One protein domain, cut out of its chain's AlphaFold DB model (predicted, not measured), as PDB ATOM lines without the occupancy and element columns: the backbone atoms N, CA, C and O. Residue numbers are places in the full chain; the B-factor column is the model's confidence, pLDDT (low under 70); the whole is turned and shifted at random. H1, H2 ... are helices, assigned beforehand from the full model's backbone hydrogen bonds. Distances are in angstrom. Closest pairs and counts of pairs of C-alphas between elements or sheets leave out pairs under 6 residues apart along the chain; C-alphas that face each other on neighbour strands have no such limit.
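What this domain is: This is residues 486 to 662 of the 665 residues of a protein of Clostridiaceae bacterium (UniProt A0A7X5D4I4). Six helices run up and down through a flat slab: H1, H2 and H3 lie side by side in a row, H4, H5 and H6 join H3 in a four-helix bundle, and short H7 turns off at a corner beyond H6. Residues 486 to 491 of H1 stick out. The printed part has 177 residues, with seven named helices, H1 to H7 in chain order, and no named strand: all helix. It is loose, with a radius of gyration of the C-alphas of 20.1 A and spans of 63 by 52 by 26 A.

Where its parts are: H1, residues 486 to 517, begins with C-alpha 486 at (51.813, -8.522, -4.287), is 43.5 A long and has a kink of 42 degrees near residue 511. H2 is residues 522 to 540, 26.5 A; H3 546 to 567, 31.5 A; H4 573 to 596, 33.3 A; H5 601 to 623, 33.9 A; H6 631 to 650, 28.0 A. H7, residues 653 to 662, ends with C-alpha 662 at (5.122, 9.768, -4.011).

How they stand to each other: H1, with residues 496 to 510 alone, touches H2 in a hairpin, closest at C-alphas 507 and 522, 5.3 A. H2 and H3 form a hairpin at a shallow tilt of 4 degrees, closest at C-alphas 527 and 560, 6.2 A. H5 and H6 touch, opposite ways at 26 degrees, closest at C-alphas 612 and 640, 5.3 A. H6 and H7 only just touch, only at the corner, with 3 pairs of C-alphas within 8 A, closest 648 and 655, 6.9 A. Each O i to N i+4 pair is within hydrogen-bond range in H2, H3 and H6, against 26 of 28 in H1, 18 of 20 in H4, 13 of 19 in H5 and 5 of 6 in H7.

The domain as a whole: The C-alphas farthest apart, of Arg 516 and Arg 661, are 65.6 A apart. The printed part has no cut, and no link is long. pLDDT is under 70 at 36 residues, among them 538 to 548 and 650 to 662.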
ATOM      1  N   GLY A 486      50.766  -9.511  -4.050       55.66
ATOM      2  CA  GLY A 486      51.813  -8.522  -4.287       55.66
ATOM      3  C   GLY A 486      52.195  -8.484  -5.767       55.66
ATOM      4  O   GLY A 486      52.296  -7.402  -6.334       55.66
ATOM      5  N   LYS A 487      52.277  -9.646  -6.430       57.72
ATOM      6  CA  LYS A 487      52.541  -9.736  -7.872       57.72
ATOM      7  C   LYS A 487      51.438  -9.096  -8.709       57.72
ATOM      8  O   LYS A 487      51.754  -8.270  -9.550       57.72
ATOM      9  N   LEU A 488      50.157  -9.376  -8.452       60.22
ATOM     10  CA  LEU A 488      49.060  -8.799  -9.246       60.22
ATOM     11  C   LEU A 488      48.943  -7.278  -9.067       60.22
ATOM     12  O   LEU A 488      48.807  -6.561 -10.053       60.22
ATOM     13  N   LYS A 489      49.047  -6.765  -7.833       61.94
ATOM     14  CA  LYS A 489      49.050  -5.312  -7.583       61.94
ATOM     15  C   LYS A 489      50.273  -4.645  -8.215       61.94
ATOM     16  O   LYS A 489      50.131  -3.591  -8.826       61.94
ATOM     17  N   LYS A 490      51.452  -5.275  -8.127       71.12
ATOM     18  CA  LYS A 490      52.667  -4.822  -8.822       71.12
ATOM     19  C   LYS A 490      52.472  -4.817 -10.339       71.12
ATOM     20  O   LYS A 490      52.806  -3.820 -10.957       71.12
ATOM     21  N   ILE A 491      51.869  -5.856 -10.923       75.56
ATOM     22  CA  ILE A 491      51.566  -5.944 -12.362       75.56
ATOM     23  C   ILE A 491      50.589  -4.843 -12.787       75.56
ATOM     24  O   ILE A 491      50.830  -4.167 -13.780       75.56
ATOM     25  N   VAL A 492      49.517  -4.611 -12.025       71.94
ATOM     26  CA  VAL A 492      48.542  -3.546 -12.315       71.94
ATOM     27  C   VAL A 492      49.191  -2.162 -12.207       71.94
ATOM     28  O   VAL A 492      48.994  -1.322 -13.082       71.94
ATOM     29  N   ASN A 493      50.003  -1.922 -11.175       79.44
ATOM     30  CA  ASN A 493      50.732  -0.663 -11.024       79.44
ATOM     31  C   ASN A 493      51.764  -0.466 -12.142       79.44
ATOM     32  O   ASN A 493      51.867   0.631 -12.682       79.44
ATOM     33  N   LEU A 494      52.485  -1.526 -12.520       85.25
ATOM     34  CA  LEU A 494      53.438  -1.514 -13.627       85.25
ATOM     35  C   LEU A 494      52.735  -1.220 -14.955       85.25
ATOM     36  O   LEU A 494      53.243  -0.442 -15.752       85.25
ATOM     37  N   PHE A 495      51.539  -1.773 -15.167       85.69
ATOM     38  CA  PHE A 495      50.713  -1.479 -16.333       85.69
ATOM     39  C   PHE A 495      50.314   0.005 -16.401       85.69
ATOM     40  O   PHE A 495      50.502   0.638 -17.435       85.69
ATOM     41  N   TYR A 496      49.825   0.602 -15.306       86.12
ATOM     42  CA  TYR A 496      49.500   2.037 -15.300       86.12
ATOM     43  C   TYR A 496      50.737   2.929 -15.432       86.12
ATOM     44  O   TYR A 496      50.667   3.966 -16.090       86.12
ATOM     45  N   LEU A 497      51.873   2.523 -14.856       91.06
ATOM     46  CA  LEU A 497      53.151   3.203 -15.055       91.06
ATOM     47  C   LEU A 497      53.585   3.142 -16.528       91.06
ATOM     48  O   LEU A 497      54.012   4.153 -17.080       91.06
ATOM     49  N   ALA A 498      53.415   1.996 -17.190       90.69
ATOM     50  CA  ALA A 498      53.681   1.839 -18.618       90.69
ATOM     51  C   ALA A 498      52.772   2.741 -19.475       90.69
ATOM     52  O   ALA A 498      53.242   3.397 -20.398       90.69
ATOM     53  N   LEU A 499      51.481   2.855 -19.139       90.81
ATOM     54  CA  LEU A 499      50.573   3.777 -19.833       90.81
ATOM     55  C   LEU A 499      50.956   5.251 -19.625       90.81
ATOM     56  O   LEU A 499      50.913   6.033 -20.572       90.81
ATOM     57  N   LEU A 500      51.347   5.637 -18.407       91.00
ATOM     58  CA  LEU A 500      51.748   7.012 -18.098       91.00
ATOM     59  C   LEU A 500      53.076   7.388 -18.764       91.00
ATOM     60  O   LEU A 500      53.206   8.483 -19.305       91.00
ATOM     61  N   THR A 501      54.041   6.471 -18.776       91.38
ATOM     62  CA  THR A 501      55.310   6.660 -19.492       91.38
ATOM     63  C   THR A 501      55.089   6.739 -20.999       91.38
ATOM     64  O   THR A 501      55.625   7.645 -21.629       91.38
ATOM     65  N   ALA A 502      54.228   5.894 -21.578       91.56
ATOM     66  CA  ALA A 502      53.836   6.006 -22.982       91.56
ATOM     67  C   ALA A 502      53.193   7.371 -23.292       91.56
ATOM     68  O   ALA A 502      53.575   8.018 -24.262       91.56
ATOM     69  N   ALA A 503      52.274   7.855 -22.448       91.62
ATOM     70  CA  ALA A 503      51.668   9.180 -22.603       91.62
ATOM     71  C   ALA A 503      52.712  10.314 -22.548       91.62
ATOM     72  O   ALA A 503      52.697  11.204 -23.399       91.62
ATOM     73  N   ALA A 504      53.650  10.252 -21.596       91.44
ATOM     74  CA  ALA A 504      54.731  11.228 -21.465       91.44
ATOM     75  C   ALA A 504      55.671  11.219 -22.683       91.44
ATOM     76  O   ALA A 504      55.975  12.280 -23.226       91.44
ATOM     77  N   LEU A 505      56.072  10.035 -23.161       93.00
ATOM     78  CA  LEU A 505      56.906   9.880 -24.357       93.00
ATOM     79  C   LEU A 505      56.227  10.457 -25.601       93.00
ATOM     80  O   LEU A 505      56.871  11.159 -26.377       93.00
ATOM     81  N   MET A 506      54.922  10.229 -25.768       91.69
ATOM     82  CA  MET A 506      54.155  10.822 -26.869       91.69
ATOM     83  C   MET A 506      54.105  12.350 -26.752       91.69
ATOM     84  O   MET A 506      54.244  13.041 -27.757       91.69
ATOM     85  N   GLY A 507      53.959  12.887 -25.537       89.56
ATOM     86  CA  GLY A 507      54.049  14.324 -25.268       89.56
ATOM     87  C   GLY A 507      55.395  14.926 -25.678       89.56
ATOM     88  O   GLY A 507      55.421  15.918 -26.401       89.56
ATOM     89  N   ILE A 508      56.495  14.285 -25.278       91.56
ATOM     90  CA  ILE A 508      57.865  14.706 -25.610       91.56
ATOM     91  C   ILE A 508      58.115  14.619 -27.120       91.56
ATOM     92  O   ILE A 508      58.637  15.558 -27.711       91.56
ATOM     93  N   MET A 509      57.708  13.520 -27.763       89.38
ATOM     94  CA  MET A 509      57.883  13.336 -29.206       89.38
ATOM     95  C   MET A 509      57.093  14.372 -30.003       89.38
ATOM     96  O   MET A 509      57.590  14.914 -30.984       89.38
ATOM     97  N   ASN A 510      55.875  14.685 -29.569       90.44
ATOM     98  CA  ASN A 510      55.083  15.736 -30.184       90.44
ATOM     99  C   ASN A 510      55.703  17.124 -29.974       90.44
ATOM    100  O   ASN A 510      55.787  17.878 -30.928       90.44
ATOM    101  N   TYR A 511      56.229  17.434 -28.785       89.50
ATOM    102  CA  TYR A 511      56.983  18.673 -28.559       89.50
ATOM    103  C   TYR A 511      58.202  18.786 -29.490       89.50
ATOM    104  O   TYR A 511      58.382  19.799 -30.154       89.50
ATOM    105  N   ALA A 512      58.990  17.714 -29.625       87.88
ATOM    106  CA  ALA A 512      60.163  17.684 -30.502       87.88
ATOM    107  C   ALA A 512      59.825  17.735 -32.005       87.88
ATOM    108  O   ALA A 512      60.666  18.095 -32.824       87.88
ATOM    109  N   THR A 513      58.608  17.338 -32.387       87.19
ATOM    110  CA  THR A 513      58.125  17.359 -33.778       87.19
ATOM    111  C   THR A 513      57.148  18.500 -34.048       87.19
ATOM    112  O   THR A 513      56.634  18.601 -35.166       87.19
ATOM    113  N   TYR A 514      56.917  19.367 -33.057       84.25
ATOM    114  CA  TYR A 514      55.889  20.398 -33.109       84.25
ATOM    115  C   TYR A 514      56.141  21.355 -34.269       84.25
ATOM    116  O   TYR A 514      55.250  21.573 -35.082       84.25
ATOM    117  N   ASP A 515      57.390  21.784 -34.442       79.12
ATOM    118  CA  ASP A 515      57.799  22.699 -35.512       79.12
ATOM    119  C   ASP A 515      57.546  22.146 -36.928       79.12
ATOM    120  O   ASP A 515      57.482  22.905 -37.891       79.12
ATOM    121  N   ARG A 516      57.400  20.820 -37.086       75.50
ATOM    122  CA  ARG A 516      57.142  20.176 -38.387       75.50
ATOM    123  C   ARG A 516      55.665  19.924 -38.668       75.50
ATOM    124  O   ARG A 516      55.278  19.841 -39.829       75.50
ATOM    125  N   LEU A 517      54.866  19.712 -37.626       74.31
ATOM    126  CA  LEU A 517      53.469  19.273 -37.741       74.31
ATOM    127  C   LEU A 517      52.467  20.358 -37.323       74.31
ATOM    128  O   LEU A 517      51.288  20.226 -37.653       74.31
ATOM    129  N   ASP A 518      52.928  21.384 -36.598       79.75
ATOM    130  CA  ASP A 518      52.180  22.519 -36.032       79.75
ATOM    131  C   ASP A 518      50.858  22.115 -35.358       79.75
ATOM    132  O   ASP A 518      49.817  22.767 -35.462       79.75
ATOM    133  N   ARG A 519      50.856  20.939 -34.721       80.19
ATOM    134  CA  ARG A 519      49.666  20.347 -34.108       80.19
ATOM    135  C   ARG A 519      50.033  19.499 -32.919       80.19
ATOM    136  O   ARG A 519      50.928  18.666 -32.987       80.19
ATOM    137  N   TRP A 520      49.223  19.609 -31.873       83.38
ATOM    138  CA  TRP A 520      49.414  18.841 -30.653       83.38
ATOM    139  C   TRP A 520      48.905  17.389 -30.741       83.38
ATOM    140  O   TRP A 520      48.098  16.974 -29.914       83.38
ATOM    141  N   TRP A 521      49.348  16.594 -31.726       84.44
ATOM    142  CA  TRP A 521      48.815  15.241 -31.988       84.44
ATOM    143  C   TRP A 521      48.893  14.293 -30.775       84.44
ATOM    144  O   TRP A 521      48.053  13.398 -30.643       84.44
ATOM    145  N   SER A 522      49.829  14.516 -29.843       88.31
ATOM    146  CA  SER A 522      49.926  13.721 -28.613       88.31
ATOM    147  C   SER A 522      48.694  13.830 -27.720       88.31
ATOM    148  O   SER A 522      48.418  12.885 -26.988       88.31
ATOM    149  N   LEU A 523      47.916  14.919 -27.791       85.88
ATOM    150  CA  LEU A 523      46.671  15.065 -27.029       85.88
ATOM    151  C   LEU A 523      45.641  13.989 -27.407       85.88
ATOM    152  O   LEU A 523      44.981  13.448 -26.519       85.88
ATOM    153  N   LEU A 524      45.554  13.602 -28.687       85.44
ATOM    154  CA  LEU A 524      44.678  12.507 -29.132       85.44
ATOM    155  C   LEU A 524      45.134  11.165 -28.578       85.44
ATOM    156  O   LEU A 524      44.327  10.384 -28.073       85.44
ATOM    157  N   VAL A 525      46.441  10.909 -28.650       87.19
ATOM    158  CA  VAL A 525      47.034   9.657 -28.175       87.19
ATOM    159  C   VAL A 525      46.890   9.544 -26.658       87.19
ATOM    160  O   VAL A 525      46.490   8.495 -26.159       87.19
ATOM    161  N   MET A 526      47.108  10.634 -25.917       89.50
ATOM    162  CA  MET A 526      46.871  10.693 -24.474       89.50
ATOM    163  C   MET A 526      45.393  10.493 -24.123       89.50
ATOM    164  O   MET A 526      45.094   9.761 -23.181       89.50
ATOM    165  N   GLY A 527      44.466  11.064 -24.898       85.94
ATOM    166  CA  GLY A 527      43.029  10.810 -24.754       85.94
ATOM    167  C   GLY A 527      42.668   9.331 -24.950       85.94
ATOM    168  O   GLY A 527      41.936   8.760 -24.141       85.94
ATOM    169  N   GLY A 528      43.239   8.679 -25.967       87.69
ATOM    170  CA  GLY A 528      43.073   7.242 -26.209       87.69
ATOM    171  C   GLY A 528      43.668   6.368 -25.098       87.69
ATOM    172  O   GLY A 528      43.025   5.425 -24.637       87.69
ATOM    173  N   ILE A 529      44.860   6.715 -24.600       89.88
ATOM    174  CA  ILE A 529      45.493   6.040 -23.457       89.88
ATOM    175  C   ILE A 529      44.630   6.187 -22.198       89.88
ATOM    176  O   ILE A 529      44.410   5.205 -21.489       89.88
ATOM    177  N   ALA A 530      44.092   7.380 -21.931       87.19
ATOM    178  CA  ALA A 530      43.199   7.620 -20.801       87.19
ATOM    179  C   ALA A 530      41.910   6.785 -20.902       87.19
ATOM    180  O   ALA A 530      41.474   6.197 -19.908       87.19
ATOM    181  N   TYR A 531      41.336   6.668 -22.103       86.75
ATOM    182  CA  TYR A 531      40.178   5.816 -22.373       86.75
ATOM    183  C   TYR A 531      40.480   4.323 -22.137       86.75
ATOM    184  O   TYR A 531      39.715   3.619 -21.468       86.75
ATOM    185  N   ALA A 532      41.630   3.833 -22.608       84.56
ATOM    186  CA  ALA A 532      42.072   2.457 -22.377       84.56
ATOM    187  C   ALA A 532      42.334   2.180 -20.885       84.56
ATOM    188  O   ALA A 532      41.869   1.172 -20.349       84.56
ATOM    189  N   ALA A 533      43.002   3.104 -20.189       85.06
ATOM    190  CA  ALA A 533      43.249   3.028 -18.751       85.06
ATOM    191  C   ALA A 533      41.936   2.949 -17.959       85.06
ATOM    192  O   ALA A 533      41.783   2.106 -17.073       85.06
ATOM    193  N   MET A 534      40.962   3.792 -18.310       83.56
ATOM    194  CA  MET A 534      39.621   3.765 -17.735       83.56
ATOM    195  C   MET A 534      38.930   2.417 -17.980       83.56
ATOM    196  O   MET A 534      38.349   1.848 -17.056       83.56
ATOM    197  N   THR A 535      39.031   1.877 -19.195       81.25
ATOM    198  CA  THR A 535      38.443   0.583 -19.564       81.25
ATOM    199  C   THR A 535      39.012  -0.563 -18.745       81.25
ATOM    200  O   THR A 535      38.256  -1.300 -18.115       81.25
ATOM    201  N   VAL A 536      40.339  -0.679 -18.684       77.19
ATOM    202  CA  VAL A 536      41.007  -1.729 -17.908       77.19
ATOM    203  C   VAL A 536      40.677  -1.600 -16.424       77.19
ATOM    204  O   VAL A 536      40.347  -2.603 -15.791       77.19
ATOM    205  N   ARG A 537      40.665  -0.378 -15.872       74.56
ATOM    206  CA  ARG A 537      40.271  -0.140 -14.476       74.56
ATOM    207  C   ARG A 537      38.906  -0.739 -14.164       74.56
ATOM    208  O   ARG A 537      38.759  -1.426 -13.159       74.56
ATOM    209  N   TYR A 538      37.921  -0.506 -15.025       67.19
ATOM    210  CA  TYR A 538      36.559  -0.978 -14.798       67.19
ATOM    211  C   TYR A 538      36.343  -2.455 -15.117       67.19
ATOM    212  O   TYR A 538      35.494  -3.070 -14.479       67.19
ATOM    213  N   SER A 539      37.111  -3.035 -16.041       66.00
ATOM    214  CA  SER A 539      37.069  -4.477 -16.307       66.00
ATOM    215  C   SER A 539      37.747  -5.296 -15.203       66.00
ATOM    216  O   SER A 539      37.313  -6.408 -14.910       66.00
ATOM    217  N   VAL A 540      38.794  -4.754 -14.568       59.47
ATOM    218  CA  VAL A 540      39.515  -5.415 -13.467       59.47
ATOM    219  C   VAL A 540      38.787  -5.258 -12.127       59.47
ATOM    220  O   VAL A 540      38.833  -6.170 -11.299       59.47
ATOM    221  N   MET A 541      38.067  -4.151 -11.909       54.44
ATOM    222  CA  MET A 541      37.173  -3.992 -10.757       54.44
ATOM    223  C   MET A 541      35.996  -4.968 -10.880       54.44
ATOM    224  O   MET A 541      34.993  -4.696 -11.545       54.44
ATOM    225  N   ARG A 542      36.125  -6.139 -10.244       48.28
ATOM    226  CA  ARG A 542      35.063  -7.147 -10.185       48.28
ATOM    227  C   ARG A 542      33.779  -6.469  -9.676       48.28
ATOM    228  O   ARG A 542      33.790  -5.893  -8.599       48.28
ATOM    229  N   ARG A 543      32.669  -6.625 -10.420       51.50
ATOM    230  CA  ARG A 543      31.269  -6.262 -10.059       51.50
ATOM    231  C   ARG A 543      30.724  -4.886 -10.494       51.50
ATOM    232  O   ARG A 543      29.739  -4.422  -9.927       51.50
ATOM    233  N   ALA A 544      31.252  -4.244 -11.539       51.91
ATOM    234  CA  ALA A 544      30.516  -3.139 -12.169       51.91
ATOM    235  C   ALA A 544      29.312  -3.660 -12.989       51.91
ATOM    236  O   ALA A 544      29.456  -4.567 -13.806       51.91
ATOM    237  N   ASN A 545      28.121  -3.075 -12.803       61.81
ATOM    238  CA  ASN A 545      26.949  -3.369 -13.639       61.81
ATOM    239  C   ASN A 545      27.266  -3.053 -15.115       61.81
ATOM    240  O   ASN A 545      27.750  -1.959 -15.410       61.81
ATOM    241  N   ILE A 546      26.960  -3.983 -16.029       69.62
ATOM    242  CA  ILE A 546      27.216  -3.885 -17.479       69.62
ATOM    243  C   ILE A 546      26.702  -2.556 -18.051       69.62
ATOM    244  O   ILE A 546      27.413  -1.889 -18.797       69.62
ATOM    245  N   ALA A 547      25.513  -2.111 -17.640       67.56
ATOM    246  CA  ALA A 547      24.961  -0.841 -18.113       67.56
ATOM    247  C   ALA A 547      25.732   0.386 -17.593       67.56
ATOM    248  O   ALA A 547      25.881   1.379 -18.299       67.56
ATOM    249  N   GLY A 548      26.304   0.305 -16.390       68.75
ATOM    250  CA  GLY A 548      27.190   1.344 -15.866       68.75
ATOM    251  C   GLY A 548      28.567   1.357 -16.517       68.75
ATOM    252  O   GLY A 548      29.208   2.406 -16.553       68.75
ATOM    253  N   ILE A 549      29.038   0.216 -17.027       75.38
ATOM    254  CA  ILE A 549      30.217   0.168 -17.898       75.38
ATOM    255  C   ILE A 549      29.879   0.871 -19.216       75.38
ATOM    256  O   ILE A 549      30.582   1.810 -19.575       75.38
ATOM    257  N   LEU A 550      28.763   0.502 -19.857       79.75
ATOM    258  CA  LEU A 550      28.300   1.081 -21.123       79.75
ATOM    259  C   LEU A 550      28.211   2.617 -21.067       79.75
ATOM    260  O   LEU A 550      28.875   3.291 -21.846       79.75
ATOM    261  N   VAL A 551      27.490   3.181 -20.087       76.88
ATOM    262  CA  VAL A 551      27.318   4.644 -19.958       76.88
ATOM    263  C   VAL A 551      28.649   5.370 -19.771       76.88
ATOM    264  O   VAL A 551      28.886   6.410 -20.376       76.88
ATOM    265  N   ARG A 552      29.543   4.835 -18.935       78.06
ATOM    266  CA  ARG A 552      30.847   5.460 -18.681       78.06
ATOM    267  C   ARG A 552      31.765   5.385 -19.901       78.06
ATOM    268  O   ARG A 552      32.451   6.360 -20.187       78.06
ATOM    269  N   GLN A 553      31.745   4.266 -20.623       84.31
ATOM    270  CA  GLN A 553      32.477   4.128 -21.880       84.31
ATOM    271  C   GLN A 553      31.935   5.063 -22.957       84.31
ATOM    272  O   GLN A 553      32.719   5.690 -23.659       84.31
ATOM    273  N   SER A 554      30.615   5.224 -23.042       85.38
ATOM    274  CA  SER A 554      29.998   6.184 -23.955       85.38
ATOM    275  C   SER A 554      30.409   7.621 -23.626       85.38
ATOM    276  O   SER A 554      30.862   8.337 -24.512       85.38
ATOM    277  N   LEU A 555      30.382   8.033 -22.352       84.88
ATOM    278  CA  LEU A 555      30.857   9.363 -21.942       84.88
ATOM    279  C   LEU A 555      32.337   9.596 -22.282       84.88
ATOM    280  O   LEU A 555      32.692  10.660 -22.790       84.88
ATOM    281  N   GLY A 556      33.194   8.599 -22.034       85.19
ATOM    282  CA  GLY A 556      34.605   8.654 -22.418       85.19
ATOM    283  C   GLY A 556      34.790   8.788 -23.934       85.19
ATOM    284  O   GLY A 556      35.593   9.602 -24.385       85.19
ATOM    285  N   ALA A 557      34.001   8.050 -24.720       87.88
ATOM    286  CA  ALA A 557      34.020   8.117 -26.179       87.88
ATOM    287  C   ALA A 557      33.518   9.473 -26.705       87.88
ATOM    288  O   ALA A 557      34.133  10.040 -27.601       87.88
ATOM    289  N   GLN A 558      32.454  10.035 -26.123       88.69
ATOM    290  CA  GLN A 558      31.943  11.362 -26.482       88.69
ATOM    291  C   GLN A 558      32.993  12.454 -26.230       88.69
ATOM    292  O   GLN A 558      33.241  13.274 -27.112       88.69
ATOM    293  N   ALA A 559      33.659  12.433 -25.068       87.69
ATOM    294  CA  ALA A 559      34.740  13.371 -24.762       87.69
ATOM    295  C   ALA A 559      35.909  13.245 -25.754       87.69
ATOM    296  O   ALA A 559      36.430  14.255 -26.226       87.69
ATOM    297  N   LEU A 560      36.282  12.012 -26.118       88.94
ATOM    298  CA  LEU A 560      37.330  11.758 -27.107       88.94
ATOM    299  C   LEU A 560      36.935  12.260 -28.504       88.94
ATOM    300  O   LEU A 560      37.758  12.862 -29.184       88.94
ATOM    301  N   LEU A 561      35.683  12.072 -28.928       89.00
ATOM    302  CA  LEU A 561      35.189  12.561 -30.220       89.00
ATOM    303  C   LEU A 561      35.169  14.089 -30.301       89.00
ATOM    304  O   LEU A 561      35.544  14.638 -31.334       89.00
ATOM    305  N   VAL A 562      34.778  14.772 -29.220       87.12
ATOM    306  CA  VAL A 562      34.848  16.240 -29.138       87.12
ATOM    307  C   VAL A 562      36.297  16.708 -29.194       87.12
ATOM    308  O   VAL A 562      36.595  17.661 -29.907       87.12
ATOM    309  N   LEU A 563      37.211  16.018 -28.505       86.75
ATOM    310  CA  LEU A 563      38.641  16.324 -28.570       86.75
ATOM    311  C   LEU A 563      39.190  16.159 -29.996       86.75
ATOM    312  O   LEU A 563      39.931  17.022 -30.461       86.75
ATOM    313  N   ILE A 564      38.798  15.093 -30.705       87.56
ATOM    314  CA  ILE A 564      39.172  14.887 -32.111       87.56
ATOM    315  C   ILE A 564      38.647  16.042 -32.963       87.56
ATOM    316  O   ILE A 564      39.419  16.694 -33.654       87.56
ATOM    317  N   ASP A 565      37.353  16.342 -32.906       87.00
ATOM    318  CA  ASP A 565      36.771  17.420 -33.710       87.00
ATOM    319  C   ASP A 565      37.412  18.779 -33.402       87.00
ATOM    320  O   ASP A 565      37.750  19.518 -34.326       87.00
ATOM    321  N   TYR A 566      37.698  19.060 -32.126       85.31
ATOM    322  CA  TYR A 566      38.402  20.266 -31.697       85.31
ATOM    323  C   TYR A 566      39.774  20.404 -32.347       85.31
ATOM    324  O   TYR A 566      40.081  21.435 -32.945       85.31
ATOM    325  N   MET A 567      40.571  19.339 -32.316       82.44
ATOM    326  CA  MET A 567      41.921  19.354 -32.874       82.44
ATOM    327  C   MET A 567      41.966  19.451 -34.402       82.44
ATOM    328  O   MET A 567      42.970  19.898 -34.954       82.44
ATOM    329  N   TYR A 568      40.892  19.066 -35.092       83.31
ATOM    330  CA  TYR A 568      40.765  19.195 -36.546       83.31
ATOM    331  C   TYR A 568      39.931  20.417 -36.977       83.31
ATOM    332  O   TYR A 568      39.489  20.488 -38.130       83.31
ATOM    333  N   GLY A 569      39.764  21.397 -36.078       80.25
ATOM    334  CA  GLY A 569      39.211  22.719 -36.381       80.25
ATOM    335  C   GLY A 569      37.726  22.905 -36.062       80.25
ATOM    336  O   GLY A 569      37.097  23.746 -36.694       80.25
ATOM    337  N   MET A 570      37.157  22.131 -35.127       81.69
ATOM    338  CA  MET A 570      35.749  22.200 -34.694       81.69
ATOM    339  C   MET A 570      34.769  22.288 -35.868       81.69
ATOM    340  O   MET A 570      33.908  23.165 -35.934       81.69
ATOM    341  N   LYS A 571      34.866  21.342 -36.806       80.44
ATOM    342  CA  LYS A 571      33.928  21.269 -37.939       80.44
ATOM    343  C   LYS A 571      32.516  20.874 -37.486       80.44
ATOM    344  O   LYS A 571      31.567  20.943 -38.267       80.44
ATOM    345  N   GLY A 572      32.379  20.440 -36.232       80.56
ATOM    346  CA  GLY A 572      31.115  20.172 -35.559       80.56
ATOM    347  C   GLY A 572      30.535  18.801 -35.890       80.56
ATOM    348  O   GLY A 572      29.394  18.525 -35.527       80.56
ATOM    349  N   TRP A 573      31.264  17.925 -36.587       86.44
ATOM    350  CA  TRP A 573      30.775  16.586 -36.937       86.44
ATOM    351  C   TRP A 573      30.588  15.701 -35.695       86.44
ATOM    352  O   TRP A 573      29.685  14.860 -35.673       86.44
ATOM    353  N   SER A 574      31.391  15.921 -34.647       88.25
ATOM    354  CA  SER A 574      31.283  15.185 -33.386       88.25
ATOM    355  C   SER A 574      29.963  15.488 -32.684       88.25
ATOM    356  O   SER A 574      29.245  14.568 -32.304       88.25
ATOM    357  N   VAL A 575      29.602  16.767 -32.573       83.81
ATOM    358  CA  VAL A 575      28.409  17.216 -31.842       83.81
ATOM    359  C   VAL A 575      27.139  17.104 -32.691       83.81
ATOM    360  O   VAL A 575      26.083  16.767 -32.163       83.81
ATOM    361  N   ASN A 576      27.229  17.329 -34.008       85.00
ATOM    362  CA  ASN A 576      26.076  17.246 -34.912       85.00
ATOM    363  C   ASN A 576      25.667  15.798 -35.241       85.00
ATOM    364  O   ASN A 576      24.486  15.545 -35.474       85.00
ATOM    365  N   TYR A 577      26.621  14.857 -35.295       86.56
ATOM    366  CA  TYR A 577      26.366  13.500 -35.796       86.56
ATOM    367  C   TYR A 577      26.851  12.397 -34.855       86.56
ATOM    368  O   TYR A 577      26.065  11.530 -34.476       86.56
ATOM    369  N   ALA A 578      28.122  12.419 -34.448       87.94
ATOM    370  CA  ALA A 578      28.709  11.288 -33.729       87.94
ATOM    371  C   ALA A 578      28.128  11.102 -32.314       87.94
ATOM    372  O   ALA A 578      27.749   9.990 -31.950       87.94
ATOM    373  N   ILE A 579      28.001  12.182 -31.536       89.25
ATOM    374  CA  ILE A 579      27.426  12.161 -30.185       89.25
ATOM    375  C   ILE A 579      25.953  11.720 -30.221       89.25
ATOM    376  O   ILE A 579      25.624  10.770 -29.508       89.25
ATOM    377  N   PRO A 580      25.064  12.307 -31.053       90.00
ATOM    378  CA  PRO A 580      23.692  11.816 -31.169       90.00
ATOM    379  C   PRO A 580      23.603  10.331 -31.553       90.00
ATOM    380  O   PRO A 580      22.803   9.606 -30.964       90.00
ATOM    381  N   CYS A 581      24.444   9.846 -32.476       89.81
ATOM    382  CA  CYS A 581      24.483   8.427 -32.848       89.81
ATOM    383  C   CYS A 581      24.934   7.516 -31.695       89.81
ATOM    384  O   CYS A 581      24.357   6.446 -31.508       89.81
ATOM    385  N   LEU A 582      25.929   7.927 -30.902       90.25
ATOM    386  CA  LEU A 582      26.353   7.177 -29.714       90.25
ATOM    387  C   LEU A 582      25.250   7.118 -28.654       90.25
ATOM    388  O   LEU A 582      24.960   6.048 -28.126       90.25
ATOM    389  N   ILE A 583      24.585   8.244 -28.389       89.75
ATOM    390  CA  ILE A 583      23.457   8.301 -27.452       89.75
ATOM    391  C   ILE A 583      22.311   7.407 -27.948       89.75
ATOM    392  O   ILE A 583      21.707   6.682 -27.160       89.75
ATOM    393  N   LEU A 584      22.027   7.412 -29.254       90.12
ATOM    394  CA  LEU A 584      21.032   6.529 -29.861       90.12
ATOM    395  C   LEU A 584      21.383   5.048 -29.666       90.12
ATOM    396  O   LEU A 584      20.520   4.258 -29.279       90.12
ATOM    397  N   PHE A 585      22.643   4.679 -29.902       91.38
ATOM    398  CA  PHE A 585      23.136   3.330 -29.633       91.38
ATOM    399  C   PHE A 585      22.931   2.947 -28.163       91.38
ATOM    400  O   PHE A 585      22.409   1.867 -27.892       91.38
ATOM    401  N   ASP A 586      23.251   3.836 -27.221       88.88
ATOM    402  CA  ASP A 586      23.058   3.580 -25.792       88.88
ATOM    403  C   ASP A 586      21.582   3.371 -25.424       88.88
ATOM    404  O   ASP A 586      21.260   2.475 -24.638       88.88
ATOM    405  N   VAL A 587      20.669   4.157 -26.013       88.94
ATOM    406  CA  VAL A 587      19.215   3.979 -25.842       88.94
ATOM    407  C   VAL A 587      18.798   2.577 -26.294       88.94
ATOM    408  O   VAL A 587      18.114   1.872 -25.550       88.94
ATOM    409  N   ILE A 588      19.237   2.142 -27.479       88.81
ATOM    410  CA  ILE A 588      18.913   0.816 -28.030       88.81
ATOM    411  C   ILE A 588      19.529  -0.298 -27.174       88.81
ATOM    412  O   ILE A 588      18.843  -1.258 -26.814       88.81
ATOM    413  N   ALA A 589      20.805  -0.165 -26.806       86.62
ATOM    414  CA  ALA A 589      21.534  -1.144 -26.008       86.62
ATOM    415  C   ALA A 589      20.883  -1.356 -24.635       86.62
ATOM    416  O   ALA A 589      20.750  -2.491 -24.177       86.62
ATOM    417  N   ILE A 590      20.410  -0.290 -23.985       84.00
ATOM    418  CA  ILE A 590      19.705  -0.405 -22.704       84.00
ATOM    419  C   ILE A 590      18.359  -1.095 -22.849       84.00
ATOM    420  O   ILE A 590      18.040  -1.954 -22.026       84.00
ATOM    421  N   VAL A 591      17.577  -0.766 -23.877       84.62
ATOM    422  CA  VAL A 591      16.307  -1.460 -24.137       84.62
ATOM    423  C   VAL A 591      16.556  -2.948 -24.360       84.62
ATOM    424  O   VAL A 591      15.868  -3.785 -23.777       84.62
ATOM    425  N   PHE A 592      17.583  -3.293 -25.134       83.06
ATOM    426  CA  PHE A 592      17.988  -4.678 -25.346       83.06
ATOM    427  C   PHE A 592      18.373  -5.381 -24.032       83.06
ATOM    428  O   PHE A 592      17.896  -6.482 -23.753       83.06
ATOM    429  N   LEU A 593      19.156  -4.727 -23.169       79.12
ATOM    430  CA  LEU A 593      19.515  -5.260 -21.850       79.12
ATOM    431  C   LEU A 593      18.297  -5.434 -20.927       79.12
ATOM    432  O   LEU A 593      18.215  -6.437 -20.215       79.12
ATOM    433  N   ILE A 594      17.333  -4.507 -20.962       74.94
ATOM    434  CA  ILE A 594      16.052  -4.616 -20.244       74.94
ATOM    435  C   ILE A 594      15.272  -5.850 -20.715       74.94
ATOM    436  O   ILE A 594      14.708  -6.575 -19.892       74.94
ATOM    437  N   LEU A 595      15.254  -6.109 -22.025       77.44
ATOM    438  CA  LEU A 595      14.561  -7.256 -22.614       77.44
ATOM    439  C   LEU A 595      15.226  -8.592 -22.260       77.44
ATOM    440  O   LEU A 595      14.503  -9.551 -21.991       77.44
ATOM    441  N   LEU A 596      16.563  -8.651 -22.223       72.12
ATOM    442  CA  LEU A 596      17.315  -9.850 -21.831       72.12
ATOM    443  C   LEU A 596      17.205 -10.148 -20.332       72.12
ATOM    444  O   LEU A 596      17.001 -11.292 -19.935       72.12
ATOM    445  N   ASN A 597      17.327  -9.123 -19.486       66.75
ATOM    446  CA  ASN A 597      17.374  -9.271 -18.033       66.75
ATOM    447  C   ASN A 597      16.104  -8.725 -17.368       66.75
ATOM    448  O   ASN A 597      16.154  -7.859 -16.488       66.75
ATOM    449  N   ARG A 598      14.944  -9.265 -17.773       63.06
ATOM    450  CA  ARG A 598      13.626  -8.813 -17.288       63.06
ATOM    451  C   ARG A 598      13.462  -8.866 -15.770       63.06
ATOM    452  O   ARG A 598      12.628  -8.148 -15.241       63.06
ATOM    453  N   LEU A 599      14.233  -9.684 -15.051       45.91
ATOM    454  CA  LEU A 599      14.158  -9.783 -13.587       45.91
ATOM    455  C   LEU A 599      14.866  -8.628 -12.855       45.91
ATOM    456  O   LEU A 599      14.529  -8.352 -11.705       45.91
ATOM    457  N   ASN A 600      15.811  -7.936 -13.502       54.75
ATOM    458  CA  ASN A 600      16.569  -6.819 -12.920       54.75
ATOM    459  C   ASN A 600      16.450  -5.524 -13.750       54.75
ATOM    460  O   ASN A 600      17.288  -4.629 -13.633       54.75
ATOM    461  N   TRP A 601      15.397  -5.393 -14.568       63.75
ATOM    462  CA  TRP A 601      15.162  -4.243 -15.456       63.75
ATOM    463  C   TRP A 601      15.232  -2.874 -14.745       63.75
ATOM    464  O   TRP A 601      15.668  -1.884 -15.328       63.75
ATOM    465  N   GLN A 602      14.876  -2.831 -13.456       59.59
ATOM    466  CA  GLN A 602      14.924  -1.639 -12.600       59.59
ATOM    467  C   GLN A 602      16.324  -1.006 -12.530       59.59
ATOM    468  O   GLN A 602      16.448   0.217 -12.512       59.59
ATOM    469  N   SER A 603      17.386  -1.820 -12.533       62.88
ATOM    470  CA  SER A 603      18.766  -1.324 -12.517       62.88
ATOM    471  C   SER A 603      19.157  -0.654 -13.838       62.88
ATOM    472  O   SER A 603      20.000   0.238 -13.838       62.88
ATOM    473  N   TYR A 604      18.533  -1.047 -14.953       74.25
ATOM    474  CA  TYR A 604      18.762  -0.482 -16.286       74.25
ATOM    475  C   TYR A 604      17.957   0.799 -16.524       74.25
ATOM    476  O   TYR A 604      18.444   1.723 -17.172       74.25
ATOM    477  N   PHE A 605      16.773   0.896 -15.912       74.75
ATOM    478  CA  PHE A 605      15.937   2.096 -15.933       74.75
ATOM    479  C   PHE A 605      16.675   3.343 -15.408       74.75
ATOM    480  O   PHE A 605      16.481   4.444 -15.917       74.75
ATOM    481  N   MET A 606      17.582   3.184 -14.430       68.50
ATOM    482  CA  MET A 606      18.415   4.294 -13.944       68.50
ATOM    483  C   MET A 606      19.318   4.857 -15.051       68.50
ATOM    484  O   MET A 606      19.388   6.070 -15.231       68.50
ATOM    485  N   TYR A 607      19.983   3.980 -15.803       78.00
ATOM    486  CA  TYR A 607      20.866   4.383 -16.895       78.00
ATOM    487  C   TYR A 607      20.081   4.975 -18.064       78.00
ATOM    488  O   TYR A 607      20.544   5.930 -18.678       78.00
ATOM    489  N   GLN A 608      18.866   4.481 -18.304       83.75
ATOM    490  CA  GLN A 608      17.949   5.042 -19.290       83.75
ATOM    491  C   GLN A 608      17.631   6.511 -18.997       83.75
ATOM    492  O   GLN A 608      17.770   7.340 -19.885       83.75
ATOM    493  N   ILE A 609      17.298   6.858 -17.746       81.19
ATOM    494  CA  ILE A 609      17.079   8.257 -17.340       81.19
ATOM    495  C   ILE A 609      18.347   9.088 -17.527       81.19
ATOM    496  O   ILE A 609      18.273  10.199 -18.039       81.19
ATOM    497  N   THR A 610      19.509   8.567 -17.128       78.69
ATOM    498  CA  THR A 610      20.789   9.263 -17.309       78.69
ATOM    499  C   THR A 610      21.072   9.558 -18.783       78.69
ATOM    500  O   THR A 610      21.415  10.689 -19.113       78.69
ATOM    501  N   ILE A 611      20.870   8.588 -19.676       84.81
ATOM    502  CA  ILE A 611      21.026   8.772 -21.124       84.81
ATOM    503  C   ILE A 611      19.981   9.733 -21.681       84.81
ATOM    504  O   ILE A 611      20.331  10.576 -22.498       84.81
ATOM    505  N   THR A 612      18.733   9.685 -21.206       87.88
ATOM    506  CA  THR A 612      17.714  10.677 -21.568       87.88
ATOM    507  C   THR A 612      18.116  12.079 -21.112       87.88
ATOM    508  O   THR A 612      17.928  13.017 -21.862       87.88
ATOM    509  N   VAL A 613      18.705  12.266 -19.927       84.69
ATOM    510  CA  VAL A 613      19.211  13.586 -19.500       84.69
ATOM    511  C   VAL A 613      20.380  14.030 -20.380       84.69
ATOM    512  O   VAL A 613      20.425  15.180 -20.810       84.69
ATOM    513  N   PHE A 614      21.312  13.126 -20.688       82.38
ATOM    514  CA  PHE A 614      22.448  13.432 -21.554       82.38
ATOM    515  C   PHE A 614      22.052  13.681 -23.011       82.38
ATOM    516  O   PHE A 614      22.719  14.471 -23.676       82.38
ATOM    517  N   SER A 615      20.939  13.121 -23.495       87.56
ATOM    518  CA  SER A 615      20.423  13.421 -24.834       87.56
ATOM    519  C   SER A 615      20.010  14.888 -24.991       87.56
ATOM    520  O   SER A 615      20.078  15.412 -26.102       87.56
ATOM    521  N   PHE A 616      19.696  15.600 -23.898       86.44
ATOM    522  CA  PHE A 616      19.443  17.045 -23.934       86.44
ATOM    523  C   PHE A 616      20.714  17.899 -24.033       86.44
ATOM    524  O   PHE A 616      20.608  19.061 -24.421       86.44
ATOM    525  N   ILE A 617      21.908  17.376 -23.718       84.38
ATOM    526  CA  ILE A 617      23.157  18.164 -23.765       84.38
ATOM    527  C   ILE A 617      23.391  18.759 -25.162       84.38
ATOM    528  O   ILE A 617      23.586  19.973 -25.243       84.38
ATOM    529  N   PRO A 618      23.301  17.990 -26.267       82.19
ATOM    530  CA  PRO A 618      23.355  18.570 -27.604       82.19
ATOM    531  C   PRO A 618      22.326  19.691 -27.821       82.19
ATOM    532  O   PRO A 618      22.663  20.728 -28.375       82.19
ATOM    533  N   LEU A 619      21.090  19.567 -27.331       82.25
ATOM    534  CA  LEU A 619      20.097  20.642 -27.481       82.25
ATOM    535  C   LEU A 619      20.464  21.914 -26.700       82.25
ATOM    536  O   LEU A 619      20.251  23.014 -27.205       82.25
ATOM    537  N   PHE A 620      21.060  21.789 -25.511       82.94
ATOM    538  CA  PHE A 620      21.594  22.943 -24.780       82.94
ATOM    539  C   PHE A 620      22.767  23.600 -25.516       82.94
ATOM    540  O   PHE A 620      22.850  24.824 -25.570       82.94
ATOM    541  N   LEU A 621      23.644  22.804 -26.132       78.75
ATOM    542  CA  LEU A 621      24.740  23.316 -26.958       78.75
ATOM    543  C   LEU A 621      24.225  24.003 -28.233       78.75
ATOM    544  O   LEU A 621      24.796  25.003 -28.661       78.75
ATOM    545  N   TRP A 622      23.122  23.518 -28.812       79.75
ATOM    546  CA  TRP A 622      22.418  24.200 -29.901       79.75
ATOM    547  C   TRP A 622      21.845  25.545 -29.466       79.75
ATOM    548  O   TRP A 622      22.048  26.537 -30.161       79.75
ATOM    549  N   TRP A 623      21.210  25.607 -28.295       79.06
ATOM    550  CA  TRP A 623      20.727  26.874 -27.748       79.06
ATOM    551  C   TRP A 623      21.870  27.874 -27.502       79.06
ATOM    552  O   TRP A 623      21.715  29.063 -27.760       79.06
ATOM    553  N   GLY A 624      23.046  27.388 -27.093       78.44
ATOM    554  CA  GLY A 624      24.271  28.185 -26.978       78.44
ATOM    555  C   GLY A 624      24.954  28.545 -28.307       78.44
ATOM    556  O   GLY A 624      26.040  29.116 -28.276       78.44
ATOM    557  N   GLY A 625      24.374  28.197 -29.465       76.44
ATOM    558  CA  GLY A 625      24.909  28.521 -30.795       76.44
ATOM    559  C   GLY A 625      26.086  27.655 -31.266       76.44
ATOM    560  O   GLY A 625      26.665  27.931 -32.311       76.44
ATOM    561  N   LEU A 626      26.442  26.598 -30.527       70.19
ATOM    562  CA  LEU A 626      27.582  25.717 -30.829       70.19
ATOM    563  C   LEU A 626      27.233  24.578 -31.806       70.19
ATOM    564  O   LEU A 626      28.129  23.958 -32.374       70.19
ATOM    565  N   ILE A 627      25.944  24.284 -32.006       71.62
ATOM    566  CA  ILE A 627      25.461  23.266 -32.955       71.62
ATOM    567  C   ILE A 627      24.819  23.945 -34.157       71.62
ATOM    568  O   ILE A 627      23.984  24.831 -34.011       71.62
ATOM    569  N   THR A 628      25.148  23.464 -35.353       72.38
ATOM    570  CA  THR A 628      24.628  24.003 -36.616       72.38
ATOM    571  C   THR A 628      23.484  23.172 -37.198       72.38
ATOM    572  O   THR A 628      22.692  23.693 -37.980       72.38
ATOM    573  N   LYS A 629      23.354  21.890 -36.818       83.81
ATOM    574  CA  LYS A 629      22.349  20.962 -37.363       83.81
ATOM    575  C   LYS A 629      21.657  20.152 -36.250       83.81
ATOM    576  O   LYS A 629      22.088  19.043 -35.942       83.81
ATOM    577  N   PRO A 630      20.554  20.652 -35.657       82.19
ATOM    578  CA  PRO A 630      19.938  20.032 -34.478       82.19
ATOM    579  C   PRO A 630      19.047  18.818 -34.784       82.19
ATOM    580  O   PRO A 630      18.638  18.132 -33.853       82.19
ATOM    581  N   LEU A 631      18.724  18.541 -36.054       87.25
ATOM    582  CA  LEU A 631      17.690  17.569 -36.434       87.25
ATOM    583  C   LEU A 631      17.917  16.178 -35.823       87.25
ATOM    584  O   LEU A 631      16.998  15.608 -35.238       87.25
ATOM    585  N   LEU A 632      19.144  15.658 -35.894       86.88
ATOM    586  CA  LEU A 632      19.468  14.347 -35.329       86.88
ATOM    587  C   LEU A 632      19.369  14.353 -33.796       86.88
ATOM    588  O   LEU A 632      18.787  13.441 -33.216       86.88
ATOM    589  N   SER A 633      19.860  15.407 -33.141       88.00
ATOM    590  CA  SER A 633      19.750  15.587 -31.689       88.00
ATOM    591  C   SER A 633      18.293  15.640 -31.223       88.00
ATOM    592  O   SER A 633      17.946  15.006 -30.229       88.00
ATOM    593  N   VAL A 634      17.418  16.331 -31.962       90.00
ATOM    594  CA  VAL A 634      15.974  16.391 -31.676       90.00
ATOM    595  C   VAL A 634      15.342  15.003 -31.787       90.00
ATOM    596  O   VAL A 634      14.628  14.587 -30.876       90.00
ATOM    597  N   VAL A 635      15.641  14.255 -32.855       91.00
ATOM    598  CA  VAL A 635      15.140  12.881 -33.039       91.00
ATOM    599  C   VAL A 635      15.587  11.972 -31.892       91.00
ATOM    600  O   VAL A 635      14.772  11.236 -31.338       91.00
ATOM    601  N   VAL A 636      16.858  12.049 -31.491       91.56
ATOM    602  CA  VAL A 636      17.411  11.238 -30.395       91.56
ATOM    603  C   VAL A 636      16.766  11.590 -29.055       91.56
ATOM    604  O   VAL A 636      16.434  10.686 -28.288       91.56
ATOM    605  N   VAL A 637      16.517  12.872 -28.781       92.94
ATOM    606  CA  VAL A 637      15.794  13.299 -27.574       92.94
ATOM    607  C   VAL A 637      14.376  12.748 -27.573       92.94
ATOM    608  O   VAL A 637      14.007  12.075 -26.611       92.94
ATOM    609  N   ILE A 638      13.618  12.946 -28.655       92.94
ATOM    610  CA  ILE A 638      12.245  12.438 -28.784       92.94
ATOM    611  C   ILE A 638      12.216  10.925 -28.570       92.94
ATOM    612  O   ILE A 638      11.421  10.442 -27.765       92.94
ATOM    613  N   LEU A 639      13.108  10.178 -29.225       90.94
ATOM    614  CA  LEU A 639      13.167   8.728 -29.080       90.94
ATOM    615  C   LEU A 639      13.550   8.318 -27.654       90.94
ATOM    616  O   LEU A 639      12.905   7.448 -27.080       90.94
ATOM    617  N   SER A 640      14.551   8.959 -27.047       92.06
ATOM    618  CA  SER A 640      14.970   8.653 -25.675       92.06
ATOM    619  C   SER A 640      13.850   8.912 -24.656       92.06
ATOM    620  O   SER A 640      13.650   8.108 -23.745       92.06
ATOM    621  N   VAL A 641      13.075   9.989 -24.837       91.94
ATOM    622  CA  VAL A 641      11.914  10.332 -24.005       91.94
ATOM    623  C   VAL A 641      10.760   9.364 -24.258       91.94
ATOM    624  O   VAL A 641      10.155   8.888 -23.301       91.94
ATOM    625  N   ALA A 642      10.479   9.015 -25.516       90.44
ATOM    626  CA  ALA A 642       9.437   8.057 -25.877       90.44
ATOM    627  C   ALA A 642       9.733   6.658 -25.321       90.44
ATOM    628  O   ALA A 642       8.851   6.013 -24.760       90.44
ATOM    629  N   VAL A 643      10.986   6.209 -25.404       87.88
ATOM    630  CA  VAL A 643      11.443   4.933 -24.844       87.88
ATOM    631  C   VAL A 643      11.356   4.956 -23.313       87.88
ATOM    632  O   VAL A 643      10.880   3.988 -22.715       87.88
ATOM    633  N   LEU A 644      11.730   6.066 -22.663       86.38
ATOM    634  CA  LEU A 644      11.546   6.260 -21.218       86.38
ATOM    635  C   LEU A 644      10.067   6.212 -20.813       86.38
ATOM    636  O   LEU A 644       9.705   5.455 -19.914       86.38
ATOM    637  N   ALA A 645       9.203   6.950 -21.511       85.00
ATOM    638  CA  ALA A 645       7.763   6.955 -21.283       85.00
ATOM    639  C   ALA A 645       7.151   5.563 -21.505       85.00
ATOM    640  O   ALA A 645       6.415   5.072 -20.652       85.00
ATOM    641  N   GLY A 646       7.522   4.880 -22.590       84.12
ATOM    642  CA  GLY A 646       7.107   3.509 -22.877       84.12
ATOM    643  C   GLY A 646       7.524   2.541 -21.773       84.12
ATOM    644  O   GLY A 646       6.718   1.726 -21.335       84.12
ATOM    645  N   THR A 647       8.736   2.690 -21.235       80.69
ATOM    646  CA  THR A 647       9.224   1.867 -20.116       80.69
ATOM    647  C   THR A 647       8.465   2.153 -18.815       80.69
ATOM    648  O   THR A 647       8.233   1.239 -18.031       80.69
ATOM    649  N   VAL A 648       8.007   3.388 -18.589       76.19
ATOM    650  CA  VAL A 648       7.142   3.737 -17.444       76.19
ATOM    651  C   VAL A 648       5.718   3.192 -17.618       76.19
ATOM    652  O   VAL A 648       5.118   2.708 -16.656       76.19
ATOM    653  N   ILE A 649       5.169   3.249 -18.834       76.25
ATOM    654  CA  ILE A 649       3.800   2.809 -19.152       76.25
ATOM    655  C   ILE A 649       3.690   1.279 -19.153       76.25
ATOM    656  O   ILE A 649       2.744   0.739 -18.573       76.25
ATOM    657  N   LEU A 650       4.646   0.593 -19.787       69.88
ATOM    658  CA  LEU A 650       4.741  -0.871 -19.872       69.88
ATOM    659  C   LEU A 650       5.414  -1.490 -18.641       69.88
ATOM    660  O   LEU A 650       5.328  -2.699 -18.434       69.88
ATOM    661  N   GLY A 651       6.086  -0.667 -17.834       63.38
ATOM    662  CA  GLY A 651       6.720  -1.072 -16.591       63.38
ATOM    663  C   GLY A 651       5.721  -1.687 -15.617       63.38
ATOM    664  O   GLY A 651       4.568  -1.259 -15.509       63.38
ATOM    665  N   ASP A 652       6.195  -2.706 -14.905       59.69
ATOM    666  CA  ASP A 652       5.406  -3.520 -13.986       59.69
ATOM    667  C   ASP A 652       4.684  -2.672 -12.914       59.69
ATOM    668  O   ASP A 652       5.080  -1.539 -12.610       59.69
ATOM    669  N   TRP A 653       3.652  -3.235 -12.272       51.78
ATOM    670  CA  TRP A 653       2.822  -2.559 -11.255       51.78
ATOM    671  C   TRP A 653       3.658  -1.913 -10.129       51.78
ATOM    672  O   TRP A 653       3.245  -0.926  -9.520       51.78
ATOM    673  N   SER A 654       4.879  -2.415  -9.906       47.19
ATOM    674  CA  SER A 654       5.905  -1.857  -9.019       47.19
ATOM    675  C   SER A 654       6.319  -0.415  -9.355       47.19
ATOM    676  O   SER A 654       6.340   0.401  -8.438       47.19
ATOM    677  N   VAL A 655       6.581  -0.051 -10.618       51.66
ATOM    678  CA  VAL A 655       7.016   1.317 -10.982       51.66
ATOM    679  C   VAL A 655       5.864   2.309 -10.906       51.66
ATOM    680  O   VAL A 655       6.018   3.397 -10.349       51.66
ATOM    681  N   LYS A 656       4.671   1.905 -11.352       57.12
ATOM    682  CA  LYS A 656       3.454   2.712 -11.189       57.12
ATOM    683  C   LYS A 656       3.117   2.929  -9.713       57.12
ATOM    684  O   LYS A 656       2.743   4.034  -9.338       57.12
ATOM    685  N   LYS A 657       3.297   1.920  -8.852       53.50
ATOM    686  CA  LYS A 657       3.111   2.044  -7.397       53.50
ATOM    687  C   LYS A 657       4.193   2.904  -6.745       53.50
ATOM    688  O   LYS A 657       3.874   3.649  -5.827       53.50
ATOM    689  N   GLU A 658       5.434   2.837  -7.218       51.03
ATOM    690  CA  GLU A 658       6.547   3.658  -6.729       51.03
ATOM    691  C   GLU A 658       6.352   5.147  -7.048       51.03
ATOM    692  O   GLU A 658       6.578   6.002  -6.191       51.03
ATOM    693  N   LEU A 659       5.858   5.450  -8.253       54.59
ATOM    694  CA  LEU A 659       5.460   6.797  -8.670       54.59
ATOM    695  C   LEU A 659       4.195   7.256  -7.918       54.59
ATOM    696  O   LEU A 659       4.180   8.336  -7.327       54.59
ATOM    697  N   LYS A 660       3.155   6.414  -7.837       53.00
ATOM    698  CA  LYS A 660       1.892   6.733  -7.142       53.00
ATOM    699  C   LYS A 660       2.066   6.944  -5.632       53.00
ATOM    700  O   LYS A 660       1.410   7.811  -5.076       53.00
ATOM    701  N   ARG A 661       2.980   6.220  -4.971       52.28
ATOM    702  CA  ARG A 661       3.331   6.389  -3.539       52.28
ATOM    703  C   ARG A 661       3.981   7.731  -3.196       52.28
ATOM    704  O   ARG A 661       4.226   7.987  -2.022       52.28
ATOM    705  N   ARG A 662       4.352   8.532  -4.195       49.59
ATOM    706  CA  ARG A 662       5.122   9.768  -4.011       49.59
ATOM    707  C   ARG A 662       4.442  11.018  -4.519       49.59
ATOM    708  O   ARG A 662       4.679  12.078  -3.958       49.59
TER     709      ARG A 662